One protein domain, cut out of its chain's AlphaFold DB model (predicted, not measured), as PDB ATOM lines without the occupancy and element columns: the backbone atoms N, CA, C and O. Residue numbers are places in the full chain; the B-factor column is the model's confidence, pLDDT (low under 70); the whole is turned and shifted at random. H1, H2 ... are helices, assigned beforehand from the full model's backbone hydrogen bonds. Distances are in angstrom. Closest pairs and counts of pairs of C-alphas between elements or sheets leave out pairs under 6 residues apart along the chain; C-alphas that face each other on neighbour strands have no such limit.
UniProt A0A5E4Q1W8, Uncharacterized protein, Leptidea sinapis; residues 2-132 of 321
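AT A GLANCE: This is residues 2 to 132 of the 321 residues of an uncharacterized protein of Leptidea sinapis (UniProt A0A5E4Q1W8). Three helical hairpins follow one another: H3, H4, H5 and H6 make a small, rough four-helix bundle, H4 being the helix nearest to the mean of all C-alphas, and the hairpin of H1 and H2 is joined to it on the side of H3 and H4, with H1 crossing the last residues of H3 and the first residues of H4 about perpendicular to both, and the last residues of H2 coming close to H4 at Thr 69. Residues 23 to 28, at the turn of that first hairpin, stick out, and the last printed residues lie at the far end of the length. The printed part has 131 residues with six named helices, H1 to H6 in order, and no named strand; the class is all helix. It is compact, with a radius of gyration of the C-alphas of 15.8 A, and its elongated outline spans 56 by 32 by 31 A.

HOW THE PARTS SIT: Start with H1, residues 3 to 21, and H2, residues 27 to 42, a hairpin running opposite ways at a tilt of 37 degrees, only just steep; their closest C-alphas, of Phe 20 and Lys 30, are 5.7 A apart. H3, residues 46 to 53, only just touches H1, with 3 pairs of C-alphas within 8 A, the closest being Leu 10 and Phe 53 at 6.4 A. H4, residues 60 to 76, touches H1 with residues 61 to 62 alone, about perpendicular at 80 degrees; the closest C-alphas are those of Met 17 and Tyr 61, 6.1 A apart. H3 and H4 form a hairpin at a shallow tilt of 32 degrees, only just short of steep, with the C-alphas of Cys 50 and Leu 66 closest at 5.4 A. H5, residues 83 to 100, touches H3, closest at the C-alphas of Leu 51 and Ala 92, 6.4 A apart. H6, residues 106 to 123, forms a hairpin with H5, a shallow tilt of 23 degrees, closest at the C-alphas of Leu 97 and Phe 112, 6.6 A apart. H6 also touches H4, running the same way at 16 degrees, closest at the C-alphas of Glu 71 and Leu 115, 6.1 A apart. H2 is apart from H5 and H6. In H1 to H6 every O i to N i+4 pair is within hydrogen-bond range.

IN THESE COORDINATES: Find C-alpha 3 at (-140.591, 52.590, -99.118); from there H1 runs 27.5 A to Phe 21. H2 is 22.1 A long, H4 24.1 A and H5 25.8 A. H6 runs 26.1 A to C-alpha 123 at (-113.791, 69.213, -91.302).

THE WHOLE: The C-alphas farthest apart, of Ser 24 and Asp 130, are 56.0 A apart. The printed part has no cut, and no link is long. Mean pLDDT of the printed part is 78.8; 35 residues are under 70, among them 105 to 110 and 113 to 132.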
ATOM      1  N   ASN A   2    -138.288  51.986-103.311       75.12
ATOM      2  CA  ASN A   2    -139.681  52.025-102.839       75.12
ATOM      3  C   ASN A   2    -139.714  51.834-101.311       75.12
ATOM      4  O   ASN A   2    -138.931  51.028-100.809       75.12
ATOM      5  N   GLU A   3    -140.579  52.547-100.592       74.00
ATOM      6  CA  GLU A   3    -140.591  52.590 -99.118       74.00
ATOM      7  C   GLU A   3    -140.718  51.193 -98.490       74.00
ATOM      8  O   GLU A   3    -139.937  50.832 -97.615       74.00
ATOM      9  N   HIS A   4    -141.567  50.349 -99.078       79.75
ATOM     10  CA  HIS A   4    -141.729  48.941 -98.705       79.75
ATOM     11  C   HIS A   4    -140.416  48.137 -98.715       79.75
ATOM     12  O   HIS A   4    -140.163  47.335 -97.823       79.75
ATOM     13  N   LYS A   5    -139.537  48.373 -99.700       82.69
ATOM     14  CA  LYS A   5    -138.250  47.660 -99.799       82.69
ATOM     15  C   LYS A   5    -137.261  48.095 -98.717       82.69
ATOM     16  O   LYS A   5    -136.394  47.317 -98.333       82.69
ATOM     17  N   ILE A   6    -137.358  49.345 -98.256       83.69
ATOM     18  CA  ILE A   6    -136.519  49.873 -97.169       83.69
ATOM     19  C   ILE A   6    -136.917  49.195 -95.858       83.69
ATOM     20  O   ILE A   6    -136.043  48.772 -95.105       83.69
ATOM     21  N   ASP A   7    -138.219  49.045 -95.620       87.50
ATOM     22  CA  ASP A   7    -138.734  48.418 -94.403       87.50
ATOM     23  C   ASP A   7    -138.426  46.914 -94.362       87.50
ATOM     24  O   ASP A   7    -137.988  46.411 -93.329       87.50
ATOM     25  N   GLU A   8    -138.530  46.207 -95.491       88.62
ATOM     26  CA  GLU A   8    -138.095  44.804 -95.607       88.62
ATOM     27  C   GLU A   8    -136.594  44.632 -95.331       88.62
ATOM     28  O   GLU A   8    -136.179  43.708 -94.623       88.62
ATOM     29  N   ALA A   9    -135.764  45.532 -95.868       88.94
ATOM     30  CA  ALA A   9    -134.323  45.501 -95.644       88.94
ATOM     31  C   ALA A   9    -133.974  45.771 -94.172       88.94
ATOM     32  O   ALA A   9    -133.133  45.076 -93.598       88.94
ATOM     33  N   LEU A  10    -134.653  46.729 -93.536       91.56
ATOM     34  CA  LEU A  10    -134.474  47.019 -92.116       91.56
ATOM     35  C   LEU A  10    -134.947  45.862 -91.225       91.56
ATOM     36  O   LEU A  10    -134.273  45.524 -90.249       91.56
ATOM     37  N   ALA A  11    -136.071  45.229 -91.560       92.75
ATOM     38  CA  ALA A  11    -136.566  44.051 -90.851       92.75
ATOM     39  C   ALA A  11    -135.562  42.892 -90.942       92.75
ATOM     40  O   ALA A  11    -135.232  42.278 -89.926       92.75
ATOM     41  N   SER A  12    -135.000  42.663 -92.132       91.56
ATOM     42  CA  SER A  12    -133.964  41.651 -92.357       91.56
ATOM     43  C   SER A  12    -132.705  41.935 -91.531       91.56
ATOM     44  O   SER A  12    -132.202  41.047 -90.845       91.56
ATOM     45  N   LEU A  13    -132.232  43.188 -91.520       92.75
ATOM     46  CA  LEU A  13    -131.097  43.600 -90.690       92.75
ATOM     47  C   LEU A  13    -131.392  43.408 -89.196       92.75
ATOM     48  O   LEU A  13    -130.540  42.929 -88.454       92.75
ATOM     49  N   THR A  14    -132.608  43.732 -88.754       94.38
ATOM     50  CA  THR A  14    -133.030  43.563 -87.356       94.38
ATOM     51  C   THR A  14    -133.019  42.098 -86.936       94.38
ATOM     52  O   THR A  14    -132.519  41.778 -85.856       94.38
ATOM     53  N   MET A  15    -133.521  41.203 -87.791       93.06
ATOM     54  CA  MET A  15    -133.478  39.762 -87.548       93.06
ATOM     55  C   MET A  15    -132.042  39.264 -87.407       93.06
ATOM     56  O   MET A  15    -131.720  38.630 -86.408       93.06
ATOM     57  N   VAL A  16    -131.176  39.608 -88.361       93.75
ATOM     58  CA  VAL A  16    -129.777  39.159 -88.384       93.75
ATOM     59  C   VAL A  16    -128.995  39.692 -87.180       93.75
ATOM     60  O   VAL A  16    -128.274  38.938 -86.531       93.75
ATOM     61  N   MET A  17    -129.173  40.967 -86.824       94.31
ATOM     62  CA  MET A  17    -128.528  41.557 -85.647       94.31
ATOM     63  C   MET A  17    -129.017  40.918 -84.342       94.31
ATOM     64  O   MET A  17    -128.223  40.673 -83.439       94.31
ATOM     65  N   THR A  18    -130.311  40.616 -84.239       94.19
ATOM     66  CA  THR A  18    -130.871  39.955 -83.049       94.19
ATOM     67  C   THR A  18    -130.398  38.504 -82.952       94.19
ATOM     68  O   THR A  18    -130.048  38.051 -81.865       94.19
ATOM     69  N   GLU A  19    -130.325  37.793 -84.082       94.19
ATOM     70  CA  GLU A  19    -129.771  36.440 -84.167       94.19
ATOM     71  C   GLU A  19    -128.298  36.428 -83.744       94.19
ATOM     72  O   GLU A  19    -127.906  35.598 -82.930       94.19
ATOM     73  N   PHE A  20    -127.487  37.380 -84.211       93.62
ATOM     74  CA  PHE A  20    -126.064  37.457 -83.866       93.62
ATOM     75  C   PHE A  20    -125.812  37.510 -82.352       93.62
ATOM     76  O   PHE A  20    -124.904  36.847 -81.845       93.62
ATOM     77  N   PHE A  21    -126.627  38.272 -81.621       92.12
ATOM     78  CA  PHE A  21    -126.503  38.428 -80.170       92.12
ATOM     79  C   PHE A  21    -127.329  37.417 -79.358       92.12
ATOM     80  O   PHE A  21    -127.261  37.432 -78.127       92.12
ATOM     81  N   ALA A  22    -128.077  36.515 -80.001       93.69
ATOM     82  CA  ALA A  22    -128.835  35.491 -79.295       93.69
ATOM     83  C   ALA A  22    -127.898  34.441 -78.656       93.69
ATOM     84  O   ALA A  22    -126.919  34.009 -79.273       93.69
ATOM     85  N   PRO A  23    -128.199  33.968 -77.431       91.88
ATOM     86  CA  PRO A  23    -127.355  33.000 -76.726       91.88
ATOM     87  C   PRO A  23    -127.326  31.622 -77.402       91.88
ATOM     88  O   PRO A  23    -126.411  30.841 -77.164       91.88
ATOM     89  N   SER A  24    -128.318  31.321 -78.244       93.38
ATOM     90  CA  SER A  24    -128.429  30.071 -78.998       93.38
ATOM     91  C   SER A  24    -127.583  30.034 -80.273       93.38
ATOM     92  O   SER A  24    -127.479  28.978 -80.890       93.38
ATOM     93  N   THR A  25    -127.016  31.164 -80.702       94.44
ATOM     94  CA  THR A  25    -126.332  31.268 -81.995       94.44
ATOM     95  C   THR A  25    -124.889  30.800 -81.881       94.44
ATOM     96  O   THR A  25    -124.094  31.358 -81.118       94.44
ATOM     97  N   ASP A  26    -124.542  29.777 -82.660       94.56
ATOM     98  CA  ASP A  26    -123.199  29.211 -82.668       94.56
ATOM     99  C   ASP A  26    -122.171  30.104 -83.393       94.56
ATOM    100  O   ASP A  26    -122.495  31.053 -84.112       94.56
ATOM    101  N   ASN A  27    -120.887  29.796 -83.199       94.50
ATOM    102  CA  ASN A  27    -119.790  30.580 -83.770       94.50
ATOM    103  C   ASN A  27    -119.689  30.479 -85.300       94.50
ATOM    104  O   ASN A  27    -119.178  31.408 -85.923       94.50
ATOM    105  N   SER A  28    -120.130  29.372 -85.906       95.00
ATOM    106  CA  SER A  28    -120.141  29.233 -87.368       95.00
ATOM    107  C   SER A  28    -121.144  30.216 -87.956       95.00
ATOM    108  O   SER A  28    -120.805  31.012 -88.831       95.00
ATOM    109  N   ARG A  29    -122.347  30.244 -87.383       94.69
ATOM    110  CA  ARG A  29    -123.421  31.141 -87.780       94.69
ATOM    111  C   ARG A  29    -123.075  32.608 -87.538       94.69
ATOM    112  O   ARG A  29    -123.342  33.442 -88.398       94.69
ATOM    113  N   LYS A  30    -122.414  32.938 -86.422       92.69
ATOM    114  CA  LYS A  30    -121.918  34.306 -86.173       92.69
ATOM    115  C   LYS A  30    -120.965  34.790 -87.265       92.69
ATOM    116  O   LYS A  30    -121.124  35.913 -87.730       92.69
ATOM    117  N   ARG A  31    -120.043  33.938 -87.729       94.12
ATOM    118  CA  ARG A  31    -119.126  34.274 -88.835       94.12
ATOM    119  C   ARG A  31    -119.851  34.472 -90.163       94.12
ATOM    120  O   ARG A  31    -119.497  35.364 -90.928       94.12
ATOM    121  N   GLU A  32    -120.869  33.658 -90.447       93.38
ATOM    122  CA  GLU A  32    -121.710  33.856 -91.634       93.38
ATOM    123  C   GLU A  32    -122.418  35.212 -91.586       93.38
ATOM    124  O   GLU A  32    -122.407  35.951 -92.569       93.38
ATOM    125  N   ILE A  33    -122.999  35.552 -90.432       91.88
ATOM    126  CA  ILE A  33    -123.665  36.836 -90.212       91.88
ATOM    127  C   ILE A  33    -122.673  37.997 -90.363       91.88
ATOM    128  O   ILE A  33    -122.973  38.955 -91.071       91.88
ATOM    129  N   GLU A  34    -121.482  37.907 -89.769       91.31
ATOM    130  CA  GLU A  34    -120.422  38.913 -89.928       91.31
ATOM    131  C   GLU A  34    -120.073  39.137 -91.399       91.31
ATOM    132  O   GLU A  34    -120.015  40.284 -91.836       91.31
ATOM    133  N   CYS A  35    -119.938  38.069 -92.189       90.56
ATOM    134  CA  CYS A  35    -119.682  38.181 -93.624       90.56
ATOM    135  C   CYS A  35    -120.825  38.906 -94.361       90.56
ATOM    136  O   CYS A  35    -120.578  39.754 -95.221       90.56
ATOM    137  N   MET A  36    -122.088  38.635 -94.005       88.50
ATOM    138  CA  MET A  36    -123.241  39.347 -94.577       88.50
ATOM    139  C   MET A  36    -123.227  40.842 -94.227       88.50
ATOM    140  O   MET A  36    -123.487  41.683 -95.090       88.50
ATOM    141  N   LEU A  37    -122.903  41.181 -92.978       89.44
ATOM    142  CA  LEU A  37    -122.811  42.564 -92.508       89.44
ATOM    143  C   LEU A  37    -121.621  43.299 -93.145       89.44
ATOM    144  O   LEU A  37    -121.743  44.446 -93.577       89.44
ATOM    145  N   GLU A  38    -120.482  42.633 -93.297       88.25
ATOM    146  CA  GLU A  38    -119.308  43.202 -93.957       88.25
ATOM    147  C   GLU A  38    -119.599  43.516 -95.433       88.25
ATOM    148  O   GLU A  38    -119.310  44.619 -95.906       88.25
ATOM    149  N   ASN A  39    -120.301  42.620 -96.134       85.12
ATOM    150  CA  ASN A  39    -120.789  42.863 -97.494       85.12
ATOM    151  C   ASN A  39    -121.735  44.073 -97.576       85.12
ATOM    152  O   ASN A  39    -121.677  44.841 -98.535       85.12
ATOM    153  N   PHE A  40    -122.574  44.289 -96.562       82.88
ATOM    154  CA  PHE A  40    -123.440  45.467 -96.499       82.88
ATOM    155  C   PHE A  40    -122.641  46.761 -96.268       82.88
ATOM    156  O   PHE A  40    -122.841  47.754 -96.968       82.88
ATOM    157  N   SER A  41    -121.719  46.752 -95.303       82.81
ATOM    158  CA  SER A  41    -120.932  47.931 -94.908       82.81
ATOM    159  C   SER A  41    -119.856  48.329 -95.930       82.81
ATOM    160  O   SER A  41    -119.442  49.490 -95.989       82.81
ATOM    161  N   SER A  42    -119.405  47.389 -96.766       80.00
ATOM    162  CA  SER A  42    -118.381  47.631 -97.787       80.00
ATOM    163  C   SER A  42    -118.905  48.416 -98.994       80.00
ATOM    164  O   SER A  42    -118.119  49.098 -99.659       80.00
ATOM    165  N   ASN A  43    -120.223  48.402 -99.233       81.50
ATOM    166  CA  ASN A  43    -120.866  49.161-100.304       81.50
ATOM    167  C   ASN A  43    -120.562  50.669-100.177       81.50
ATOM    168  O   ASN A  43    -120.627  51.237 -99.084       81.50
ATOM    169  N   HIS A  44    -120.246  51.332-101.296       77.00
ATOM    170  CA  HIS A  44    -119.990  52.777-101.349       77.00
ATOM    171  C   HIS A  44    -121.174  53.592-100.805       77.00
ATOM    172  O   HIS A  44    -120.989  54.554-100.067       77.00
ATOM    173  N   GLU A  45    -122.394  53.137-101.087       84.31
ATOM    174  CA  GLU A  45    -123.641  53.807-100.704       84.31
ATOM    175  C   GLU A  45    -124.173  53.345 -99.332       84.31
ATOM    176  O   GLU A  45    -125.327  53.604 -98.980       84.31
ATOM    177  N   SER A  46    -123.370  52.618 -98.547       88.00
ATOM    178  CA  SER A  46    -123.773  52.098 -97.229       88.00
ATOM    179  C   SER A  46    -124.179  53.209 -96.255       88.00
ATOM    180  O   SER A  46    -125.125  53.025 -95.487       88.00
ATOM    181  N   TRP A  47    -123.559  54.393 -96.335       91.62
ATOM    182  CA  TRP A  47    -123.943  55.546 -95.514       91.62
ATOM    183  C   TRP A  47    -125.392  55.979 -95.765       91.62
ATOM    184  O   TRP A  47    -126.114  56.210 -94.800       91.62
ATOM    185  N   LYS A  48    -125.866  55.994 -97.021       92.25
ATOM    186  CA  LYS A  48    -127.260  56.356 -97.350       92.25
ATOM    187  C   LYS A  48    -128.249  55.403 -96.699       92.25
ATOM    188  O   LYS A  48    -129.251  55.832 -96.137       92.25
ATOM    189  N   HIS A  49    -127.945  54.107 -96.725       90.50
ATOM    190  CA  HIS A  49    -128.768  53.102 -96.058       90.50
ATOM    191  C   HIS A  49    -128.767  53.304 -94.540       90.50
ATOM    192  O   HIS A  49    -129.822  53.213 -93.919       90.50
ATOM    193  N   CYS A  50    -127.622  53.662 -93.946       94.12
ATOM    194  CA  CYS A  50    -127.558  54.007 -92.526       94.12
ATOM    195  C   CYS A  50    -128.462  55.197 -92.188       94.12
ATOM    196  O   CYS A  50    -129.237  55.109 -91.238       94.12
ATOM    197  N   LEU A  51    -128.424  56.269 -92.988       92.75
ATOM    198  CA  LEU A  51    -129.269  57.448 -92.767       92.75
ATOM    199  C   LEU A  51    -130.764  57.148 -92.950       92.75
ATOM    200  O   LEU A  51    -131.586  57.720 -92.246       92.75
ATOM    201  N   LEU A  52    -131.125  56.229 -93.849       91.88
ATOM    202  CA  LEU A  52    -132.516  55.797 -94.041       91.88
ATOM    203  C   LEU A  52    -133.026  54.895 -92.908       91.88
ATOM    204  O   LEU A  52    -134.212  54.923 -92.580       91.88
ATOM    205  N   PHE A  53    -132.155  54.073 -92.324       94.00
ATOM    206  CA  PHE A  53    -132.526  53.095 -91.300       94.00
ATOM    207  C   PHE A  53    -132.525  53.669 -89.879       94.00
ATOM    208  O   PHE A  53    -133.362  53.265 -89.069       94.00
ATOM    209  N   LEU A  54    -131.628  54.613 -89.572       93.44
ATOM    210  CA  LEU A  54    -131.499  55.219 -88.240       93.44
ATOM    211  C   LEU A  54    -132.817  55.811 -87.694       93.44
ATOM    212  O   LEU A  54    -133.160  55.474 -86.557       93.44
ATOM    213  N   PRO A  55    -133.609  56.581 -88.470       91.25
ATOM    214  CA  PRO A  55    -134.896  57.109 -88.010       91.25
ATOM    215  C   PRO A  55    -135.912  56.016 -87.685       91.25
ATOM    216  O   PRO A  55    -136.655  56.119 -86.707       91.25
ATOM    217  N   LYS A  56    -135.904  54.931 -88.462       93.50
ATOM    218  CA  LYS A  56    -136.918  53.871 -88.416       93.50
ATOM    219  C   LYS A  56    -136.652  52.807 -87.350       93.50
ATOM    220  O   LYS A  56    -137.593  52.199 -86.848       93.50
ATOM    221  N   THR A  57    -135.392  52.565 -86.991       93.31
ATOM    222  CA  THR A  57    -135.055  51.526 -86.011       93.31
ATOM    223  C   THR A  57    -135.293  51.975 -84.565       93.31
ATOM    224  O   THR A  57    -135.040  53.125 -84.197       93.31
ATOM    225  N   GLN A  58    -135.743  51.025 -83.743       90.88
ATOM    226  CA  GLN A  58    -135.752  51.088 -82.275       90.88
ATOM    227  C   GLN A  58    -134.839  50.013 -81.657       90.88
ATOM    228  O   GLN A  58    -134.696  49.941 -80.442       90.88
ATOM    229  N   ASN A  59    -134.229  49.154 -82.483       93.75
ATOM    230  CA  ASN A  59    -133.373  48.071 -82.018       93.75
ATOM    231  C   ASN A  59    -131.950  48.594 -81.768       93.75
ATOM    232  O   ASN A  59    -131.289  49.099 -82.678       93.75
ATOM    233  N   GLU A  60    -131.479  48.438 -80.536       92.94
ATOM    234  CA  GLU A  60    -130.192  48.949 -80.054       92.94
ATOM    235  C   GLU A  60    -128.988  48.324 -80.768       92.94
ATOM    236  O   GLU A  60    -128.022  49.025 -81.080       92.94
ATOM    237  N   TYR A  61    -129.056  47.026 -81.088       94.44
ATOM    238  CA  TYR A  61    -128.006  46.337 -81.841       94.44
ATOM    239  C   TYR A  61    -127.891  46.909 -83.249       94.44
ATOM    240  O   TYR A  61    -126.791  47.211 -83.712       94.44
ATOM    241  N   VAL A  62    -129.035  47.129 -83.905       95.06
ATOM    242  CA  VAL A  62    -129.083  47.764 -85.225       95.06
ATOM    243  C   VAL A  62    -128.530  49.187 -85.150       95.06
ATOM    244  O   VAL A  62    -127.659  49.520 -85.945       95.06
ATOM    245  N   MET A  63    -128.956  50.013 -84.185       94.25
ATOM    246  CA  MET A  63    -128.426  51.377 -84.027       94.25
ATOM    247  C   MET A  63    -126.902  51.383 -83.888       94.25
ATOM    248  O   MET A  63    -126.227  52.105 -84.618       94.25
ATOM    249  N   MET A  64    -126.347  50.552 -83.003       93.19
ATOM    250  CA  MET A  64    -124.899  50.481 -82.802       93.19
ATOM    251  C   MET A  64    -124.163  50.037 -84.074       93.19
ATOM    252  O   MET A  64    -123.139  50.617 -84.430       93.19
ATOM    253  N   TYR A  65    -124.696  49.050 -84.797       94.56
ATOM    254  CA  TYR A  65    -124.128  48.601 -86.068       94.56
ATOM    255  C   TYR A  65    -124.116  49.707 -87.137       94.56
ATOM    256  O   TYR A  65    -123.090  49.932 -87.788       94.56
ATOM    257  N   LEU A  66    -125.224  50.443 -87.289       95.81
ATOM    258  CA  LEU A  66    -125.314  51.563 -88.231       95.81
ATOM    259  C   LEU A  66    -124.328  52.679 -87.865       95.81
ATOM    260  O   LEU A  66    -123.629  53.198 -88.735       95.81
ATOM    261  N   LEU A  67    -124.206  53.004 -86.575       92.56
ATOM    262  CA  LEU A  67    -123.248  53.999 -86.091       92.56
ATOM    263  C   LEU A  67    -121.794  53.557 -86.295       92.56
ATOM    264  O   LEU A  67    -120.975  54.370 -86.704       92.56
ATOM    265  N   ASN A  68    -121.456  52.284 -86.079       93.50
ATOM    266  CA  ASN A  68    -120.115  51.759 -86.372       93.50
ATOM    267  C   ASN A  68    -119.799  51.793 -87.875       93.50
ATOM    268  O   ASN A  68    -118.671  52.075 -88.280       93.50
ATOM    269  N   THR A  69    -120.804  51.554 -88.719       94.00
ATOM    270  CA  THR A  69    -120.656  51.677 -90.173       94.00
ATOM    271  C   THR A  69    -120.368  53.129 -90.564       94.00
ATOM    272  O   THR A  69    -119.406  53.393 -91.287       94.00
ATOM    273  N   LEU A  70    -121.134  54.086 -90.026       94.25
ATOM    274  CA  LEU A  70    -120.898  55.517 -90.234       94.25
ATOM    275  C   LEU A  70    -119.548  55.969 -89.670       94.25
ATOM    276  O   LEU A  70    -118.848  56.731 -90.326       94.25
ATOM    277  N   GLU A  71    -119.131  55.462 -88.513       89.75
ATOM    278  CA  GLU A  71    -117.812  55.728 -87.937       89.75
ATOM    279  C   GLU A  71    -116.682  55.325 -88.881       89.75
ATOM    280  O   GLU A  71    -115.750  56.094 -89.098       89.75
ATOM    281  N   ASN A  72    -116.760  54.129 -89.468       91.25
ATOM    282  CA  ASN A  72    -115.759  53.656 -90.417       91.25
ATOM    283  C   ASN A  72    -115.686  54.573 -91.652       91.25
ATOM    284  O   ASN A  72    -114.600  54.846 -92.162       91.25
ATOM    285  N   ILE A  73    -116.829  55.096 -92.102       91.44
ATOM    286  CA  ILE A  73    -116.917  56.036 -93.227       91.44
ATOM    287  C   ILE A  73    -116.330  57.398 -92.843       91.44
ATOM    288  O   ILE A  73    -115.473  57.909 -93.563       91.44
ATOM    289  N   ILE A  74    -116.704  57.946 -91.686       83.44
ATOM    290  CA  ILE A  74    -116.168  59.207 -91.155       83.44
ATOM    291  C   ILE A  74    -114.655  59.095 -90.918       83.44
ATOM    292  O   ILE A  74    -113.907  60.014 -91.216       83.44
ATOM    293  N   ASN A  75    -114.152  57.962 -90.440       83.69
ATOM    294  CA  ASN A  75    -112.727  57.834 -90.143       83.69
ATOM    295  C   ASN A  75    -111.868  57.521 -91.375       83.69
ATOM    296  O   ASN A  75    -110.719  57.950 -91.420       83.69
ATOM    297  N   LYS A  76    -112.381  56.769 -92.361       88.06
ATOM    298  CA  LYS A  76    -111.558  56.273 -93.485       88.06
ATOM    299  C   LYS A  76    -111.910  56.857 -94.848       88.06
ATOM    300  O   LYS A  76    -111.066  56.842 -95.735       88.06
ATOM    301  N   LYS A  77    -113.146  57.317 -95.047       88.88
ATOM    302  CA  LYS A  77    -113.667  57.733 -96.361       88.88
ATOM    303  C   LYS A  77    -114.127  59.195 -96.403       88.88
ATOM    304  O   LYS A  77    -114.513  59.662 -97.465       88.88
ATOM    305  N   TRP A  78    -114.051  59.932 -95.293       86.06
ATOM    306  CA  TRP A  78    -114.614  61.284 -95.164       86.06
ATOM    307  C   TRP A  78    -114.121  62.289 -96.205       86.06
ATOM    308  O   TRP A  78    -114.920  63.029 -96.772       86.06
ATOM    309  N   PHE A  79    -112.825  62.278 -96.517       83.81
ATOM    310  CA  PHE A  79    -112.243  63.175 -97.521       83.81
ATOM    311  C   PHE A  79    -112.649  62.835 -98.962       83.81
ATOM    312  O   PHE A  79    -112.486  63.668 -99.848       83.81
ATOM    313  N   HIS A  80    -113.184  61.635 -99.198       87.25
ATOM    314  CA  HIS A  80    -113.684  61.204-100.504       87.25
ATOM    315  C   HIS A  80    -115.174  61.507-100.706       87.25
ATOM    316  O   HIS A  80    -115.674  61.325-101.812       87.25
ATOM    317  N   LEU A  81    -115.875  61.967 -99.664       83.81
ATOM    318  CA  LEU A  81    -117.263  62.406 -99.765       83.81
ATOM    319  C   LEU A  81    -117.341  63.841-100.295       83.81
ATOM    320  O   LEU A  81    -116.501  64.689 -99.976       83.81
ATOM    321  N   SER A  82    -118.386  64.131-101.062       86.19
ATOM    322  CA  SER A  82    -118.747  65.494-101.453       86.19
ATOM    323  C   SER A  82    -119.322  66.284-100.271       86.19
ATOM    324  O   SER A  82    -119.805  65.718 -99.288       86.19
ATOM    325  N   ASP A  83    -119.312  67.613-100.357       71.19
ATOM    326  CA  ASP A  83    -119.773  68.464 -99.252       71.19
ATOM    327  C   ASP A  83    -121.279  68.346 -98.982       71.19
ATOM    328  O   ASP A  83    -121.714  68.482 -97.833       71.19
ATOM    329  N   ASN A  84    -122.072  68.018-100.009       78.56
ATOM    330  CA  ASN A  84    -123.488  67.706 -99.838       78.56
ATOM    331  C   ASN A  84    -123.672  66.425 -99.009       78.56
ATOM    332  O   ASN A  84    -124.428  66.420 -98.043       78.56
ATOM    333  N   GLU A  85    -122.914  65.368 -99.309       82.75
ATOM    334  CA  GLU A  85    -122.979  64.095 -98.574       82.75
ATOM    335  C   GLU A  85    -122.510  64.253 -97.123       82.75
ATOM    336  O   GLU A  85    -123.160  63.765 -96.199       82.75
ATOM    337  N   LYS A  86    -121.422  65.003 -96.891       77.88
ATOM    338  CA  LYS A  86    -120.969  65.347 -95.531       77.88
ATOM    339  C   LYS A  86    -122.051  66.094 -94.752       77.88
ATOM    340  O   LYS A  86    -122.264  65.829 -93.569       77.88
ATOM    341  N   THR A  87    -122.736  67.027 -95.413       69.81
ATOM    342  CA  THR A  87    -123.813  67.819 -94.810       69.81
ATOM    343  C   THR A  87    -125.028  66.964 -94.477       69.81
ATOM    344  O   THR A  87    -125.538  67.067 -93.362       69.81
ATOM    345  N   GLU A  88    -125.432  66.064 -95.372       78.50
ATOM    346  CA  GLU A  88    -126.505  65.100 -95.114       78.50
ATOM    347  C   GLU A  88    -126.190  64.209 -93.907       78.50
ATOM    348  O   GLU A  88    -127.024  64.083 -93.010       78.50
ATOM    349  N   ILE A  89    -124.973  63.655 -93.825       78.94
ATOM    350  CA  ILE A  89    -124.548  62.824 -92.686       78.94
ATOM    351  C   ILE A  89    -124.589  63.625 -91.378       78.94
ATOM    352  O   ILE A  89    -125.101  63.133 -90.370       78.94
ATOM    353  N   ARG A  90    -124.088  64.868 -91.387       71.69
ATOM    354  CA  ARG A  90    -124.071  65.747 -90.208       71.69
ATOM    355  C   ARG A  90    -125.486  66.052 -89.715       71.69
ATOM    356  O   ARG A  90    -125.768  65.862 -88.536       71.69
ATOM    357  N   ILE A  91    -126.370  66.491 -90.612       65.88
ATOM    358  CA  ILE A  91    -127.758  66.841 -90.278       65.88
ATOM    359  C   ILE A  91    -128.512  65.608 -89.776       65.88
ATOM    360  O   ILE A  91    -129.185  65.682 -88.752       65.88
ATOM    361  N   ALA A  92    -128.367  64.464 -90.446       74.00
ATOM    362  CA  ALA A  92    -129.062  63.243 -90.062       74.00
ATOM    363  C   ALA A  92    -128.640  62.742 -88.671       74.00
ATOM    364  O   ALA A  92    -129.502  62.448 -87.844       74.00
ATOM    365  N   LEU A  93    -127.334  62.700 -88.372       70.38
ATOM    366  CA  LEU A  93    -126.845  62.302 -87.046       70.38
ATOM    367  C   LEU A  93    -127.334  63.246 -85.939       70.38
ATOM    368  O   LEU A  93    -127.677  62.784 -84.852       70.38
ATOM    369  N   MET A  94    -127.389  64.554 -86.212       52.12
ATOM    370  CA  MET A  94    -127.866  65.545 -85.246       52.12
ATOM    371  C   MET A  94    -129.365  65.449 -84.997       52.12
ATOM    372  O   MET A  94    -129.782  65.394 -83.841       52.12
ATOM    373  N   ASN A  95    -130.164  65.377 -86.059       63.69
ATOM    374  CA  ASN A  95    -131.614  65.263 -85.945       63.69
ATOM    375  C   ASN A  95    -132.007  64.006 -85.165       63.69
ATOM    376  O   ASN A  95    -132.845  64.082 -84.270       63.69
ATOM    377  N   GLU A  96    -131.359  62.871 -85.440       70.81
ATOM    378  CA  GLU A  96    -131.643  61.615 -84.742       70.81
ATOM    379  C   GLU A  96    -131.216  61.634 -83.273       70.81
ATOM    380  O   GLU A  96    -131.986  61.203 -82.409       70.81
ATOM    381  N   LEU A  97    -130.029  62.172 -82.965       62.78
ATOM    382  CA  LEU A  97    -129.578  62.318 -81.582       62.78
ATOM    383  C   LEU A  97    -130.569  63.165 -80.778       62.78
ATOM    384  O   LEU A  97    -130.970  62.751 -79.695       62.78
ATOM    385  N   MET A  98    -130.998  64.307 -81.321       53.44
ATOM    386  CA  MET A  98    -131.931  65.214 -80.648       53.44
ATOM    387  C   MET A  98    -133.328  64.599 -80.507       53.44
ATOM    388  O   MET A  98    -133.906  64.630 -79.420       53.44
ATOM    389  N   ALA A  99    -133.853  63.987 -81.573       67.75
ATOM    390  CA  ALA A  99    -135.189  63.395 -81.581       67.75
ATOM    391  C   ALA A  99    -135.322  62.227 -80.592       67.75
ATOM    392  O   ALA A  99    -136.359  62.075 -79.945       67.75
ATOM    393  N   LYS A 100    -134.271  61.409 -80.450       70.88
ATOM    394  CA  LYS A 100    -134.282  60.199 -79.614       70.88
ATOM    395  C   LYS A 100    -133.531  60.362 -78.289       70.88
ATOM    396  O   LYS A 100    -133.468  59.410 -77.517       70.88
ATOM    397  N   TYR A 101    -133.001  61.547 -77.970       60.84
ATOM    398  CA  TYR A 101    -132.107  61.762 -76.821       60.84
ATOM    399  C   TYR A 101    -132.646  61.207 -75.494       60.84
ATOM    400  O   TYR A 101    -131.909  60.596 -74.722       60.84
ATOM    401  N   LYS A 102    -133.933  61.427 -75.198       57.19
ATOM    402  CA  LYS A 102    -134.531  61.020 -73.915       57.19
ATOM    403  C   LYS A 102    -134.776  59.513 -73.812       57.19
ATOM    404  O   LYS A 102    -134.711  58.977 -72.712       57.19
ATOM    405  N   SER A 103    -135.068  58.847 -74.928       71.56
ATOM    406  CA  SER A 103    -135.396  57.415 -74.977       71.56
ATOM    407  C   SER A 103    -134.196  56.525 -75.306       71.56
ATOM    408  O   SER A 103    -134.243  55.324 -75.062       71.56
ATOM    409  N   MET A 104    -133.122  57.096 -75.850       71.62
ATOM    410  CA  MET A 104    -131.932  56.368 -76.271       71.62
ATOM    411  C   MET A 104    -131.030  56.006 -75.084       71.62
ATOM    412  O   MET A 104    -130.749  56.826 -74.203       71.62
ATOM    413  N   LEU A 105    -130.504  54.778 -75.090       69.06
ATOM    414  CA  LEU A 105    -129.548  54.335 -74.080       69.06
ATOM    415  C   LEU A 105    -128.277  55.190 -74.070       69.06
ATOM    416  O   LEU A 105    -127.799  55.669 -75.099       69.06
ATOM    417  N   TYR A 106    -127.701  55.347 -72.877       59.78
ATOM    418  CA  TYR A 106    -126.525  56.186 -72.639       59.78
ATOM    419  C   TYR A 106    -125.347  55.869 -73.577       59.78
ATOM    420  O   TYR A 106    -124.798  56.769 -74.205       59.78
ATOM    421  N   PHE A 107    -124.992  54.592 -73.745       66.38
ATOM    422  CA  PHE A 107    -123.844  54.222 -74.580       66.38
ATOM    423  C   PHE A 107    -124.068  54.507 -76.078       66.38
ATOM    424  O   PHE A 107    -123.113  54.818 -76.787       66.38
ATOM    425  N   ILE A 108    -125.316  54.453 -76.562       69.44
ATOM    426  CA  ILE A 108    -125.663  54.789 -77.952       69.44
ATOM    427  C   ILE A 108    -125.598  56.309 -78.148       69.44
ATOM    428  O   ILE A 108    -125.028  56.769 -79.137       69.44
ATOM    429  N   ARG A 109    -126.076  57.096 -77.170       63.59
ATOM    430  CA  ARG A 109    -125.924  58.564 -77.172       63.59
ATOM    431  C   ARG A 109    -124.460  58.978 -77.257       63.59
ATOM    432  O   ARG A 109    -124.098  59.781 -78.114       63.59
ATOM    433  N   ASN A 110    -123.610  58.364 -76.434       59.38
ATOM    434  CA  ASN A 110    -122.169  58.609 -76.471       59.38
ATOM    435  C   ASN A 110    -121.574  58.279 -77.839       59.38
ATOM    436  O   ASN A 110    -120.714  59.014 -78.327       59.38
ATOM    437  N   LYS A 111    -122.039  57.201 -78.477       73.75
ATOM    438  CA  LYS A 111    -121.580  56.834 -79.813       73.75
ATOM    439  C   LYS A 111    -121.951  57.895 -80.851       73.75
ATOM    440  O   LYS A 111    -121.064  58.329 -81.577       73.75
ATOM    441  N   PHE A 112    -123.204  58.358 -80.886       73.75
ATOM    442  CA  PHE A 112    -123.639  59.455 -81.767       73.75
ATOM    443  C   PHE A 112    -122.774  60.702 -81.600       73.75
ATOM    444  O   PHE A 112    -122.247  61.232 -82.578       73.75
ATOM    445  N   ALA A 113    -122.596  61.144 -80.358       50.12
ATOM    446  CA  ALA A 113    -121.808  62.329 -80.080       50.12
ATOM    447  C   ALA A 113    -120.344  62.157 -80.504       50.12
ATOM    448  O   ALA A 113    -119.787  63.050 -81.134       50.12
ATOM    449  N   THR A 114    -119.751  60.981 -80.271       60.44
ATOM    450  CA  THR A 114    -118.392  60.654 -80.739       60.44
ATOM    451  C   THR A 114    -118.259  60.811 -82.258       60.44
ATOM    452  O   THR A 114    -117.251  61.336 -82.732       60.44
ATOM    453  N   LEU A 115    -119.276  60.423 -83.039       68.06
ATOM    454  CA  LEU A 115    -119.255  60.609 -84.495       68.06
ATOM    455  C   LEU A 115    -119.343  62.080 -84.895       68.06
ATOM    456  O   LEU A 115    -118.630  62.504 -85.802       68.06
ATOM    457  N   LEU A 116    -120.177  62.866 -84.210       52.50
ATOM    458  CA  LEU A 116    -120.278  64.310 -84.441       52.50
ATOM    459  C   LEU A 116    -118.953  65.021 -84.127       52.50
ATOM    460  O   LEU A 116    -118.528  65.884 -84.894       52.50
ATOM    461  N   VAL A 117    -118.252  64.593 -83.071       50.09
ATOM    462  CA  VAL A 117    -116.891  65.061 -82.761       50.09
ATOM    463  C   VAL A 117    -115.904  64.662 -83.861       50.09
ATOM    464  O   VAL A 117    -115.094  65.483 -84.290       50.09
ATOM    465  N   ALA A 118    -115.966  63.422 -84.353       54.12
ATOM    466  CA  ALA A 118    -115.087  62.953 -85.425       54.12
ATOM    467  C   ALA A 118    -115.297  63.736 -86.734       54.12
ATOM    468  O   ALA A 118    -114.318  64.094 -87.388       54.12
ATOM    469  N   ILE A 119    -116.548  64.066 -87.073       59.69
ATOM    470  CA  ILE A 119    -116.891  64.942 -88.204       59.69
ATOM    471  C   ILE A 119    -116.262  66.322 -88.015       59.69
ATOM    472  O   ILE A 119    -115.517  66.775 -88.883       59.69
ATOM    473  N   ALA A 120    -116.497  66.958 -86.863       53.16
ATOM    474  CA  ALA A 120    -115.948  68.278 -86.564       53.16
ATOM    475  C   ALA A 120    -114.414  68.291 -86.647       53.16
ATOM    476  O   ALA A 120    -113.831  69.214 -87.209       53.16
ATOM    477  N   ARG A 121    -113.757  67.233 -86.156       54.06
ATOM    478  CA  ARG A 121    -112.302  67.067 -86.240       54.06
ATOM    479  C   ARG A 121    -111.802  66.965 -87.680       54.06
ATOM    480  O   ARG A 121    -110.737  67.495 -87.964       54.06
ATOM    481  N   ASN A 122    -112.515  66.262 -88.556       57.91
ATOM    482  CA  ASN A 122    -112.075  66.048 -89.936       57.91
ATOM    483  C   ASN A 122    -112.354  67.252 -90.847       57.91
ATOM    484  O   ASN A 122    -111.599  67.504 -91.785       57.91
ATOM    485  N   ASP A 123    -113.439  67.980 -90.586       55.00
ATOM    486  CA  ASP A 123    -113.791  69.213 -91.302       55.00
ATOM    487  C   ASP A 123    -112.862  70.378 -90.921       55.00
ATOM    488  O   ASP A 123    -112.649  71.327 -91.682       55.00
ATOM    489  N   TRP A 124    -112.258  70.273 -89.746       45.31
ATOM    490  CA  TRP A 124    -111.269  71.197 -89.237       45.31
ATOM    491  C   TRP A 124    -109.848  70.822 -89.693       45.31
ATOM    492  O   TRP A 124    -109.461  69.660 -89.586       45.31
ATOM    493  N   PRO A 125    -108.997  71.763 -90.146       42.94
ATOM    494  CA  PRO A 125    -109.215  73.203 -90.316       42.94
ATOM    495  C   PRO A 125    -109.642  73.602 -91.744       42.94
ATOM    496  O   PRO A 125    -109.765  74.787 -92.033       42.94
ATOM    497  N   HIS A 126    -109.834  72.650 -92.661       45.16
ATOM    498  CA  HIS A 126    -109.964  72.928 -94.098       45.16
ATOM    499  C   HIS A 126    -111.255  73.660 -94.498       45.16
ATOM    500  O   HIS A 126    -111.223  74.437 -95.450       45.16
ATOM    501  N   LEU A 127    -112.367  73.446 -93.784       35.47
ATOM    502  CA  LEU A 127    -113.644  74.138 -94.033       35.47
ATOM    503  C   LEU A 127    -113.766  75.474 -93.294       35.47
ATOM    504  O   LEU A 127    -114.626  76.284 -93.633       35.47
ATOM    505  N   TYR A 128    -112.896  75.724 -92.314       36.69
ATOM    506  CA  TYR A 128    -112.880  76.976 -91.565       36.69
ATOM    507  C   TYR A 128    -111.451  77.498 -91.324       36.69
ATOM    508  O   TYR A 128    -111.069  77.746 -90.177       36.69
ATOM    509  N   PRO A 129    -110.647  77.700 -92.386       39.44
ATOM    510  CA  PRO A 129    -109.280  78.207 -92.253       39.44
ATOM    511  C   PRO A 129    -109.264  79.611 -91.634       39.44
ATOM    512  O   PRO A 129    -108.360  79.950 -90.876       39.44
ATOM    513  N   ASP A 130    -110.324  80.379 -91.889       36.53
ATOM    514  CA  ASP A 130    -110.541  81.726 -91.378       36.53
ATOM    515  C   ASP A 130    -111.475  81.772 -90.165       36.53
ATOM    516  O   ASP A 130    -111.885  82.861 -89.780       36.53
ATOM    517  N   PHE A 131    -111.838  80.637 -89.546       37.47
ATOM    518  CA  PHE A 131    -112.752  80.636 -88.390       37.47
ATOM    519  C   PHE A 131    -112.303  81.631 -87.325       37.47
ATOM    520  O   PHE A 131    -113.085  82.448 -86.849       37.47
ATOM    521  N   PHE A 132    -111.010  81.588 -87.007       36.28
ATOM    522  CA  PHE A 132    -110.393  82.463 -86.025       36.28
ATOM    523  C   PHE A 132    -110.335  83.909 -86.504       36.28
ATOM    524  O   PHE A 132    -110.656  84.792 -85.723       36.28
TER     525      PHE A 132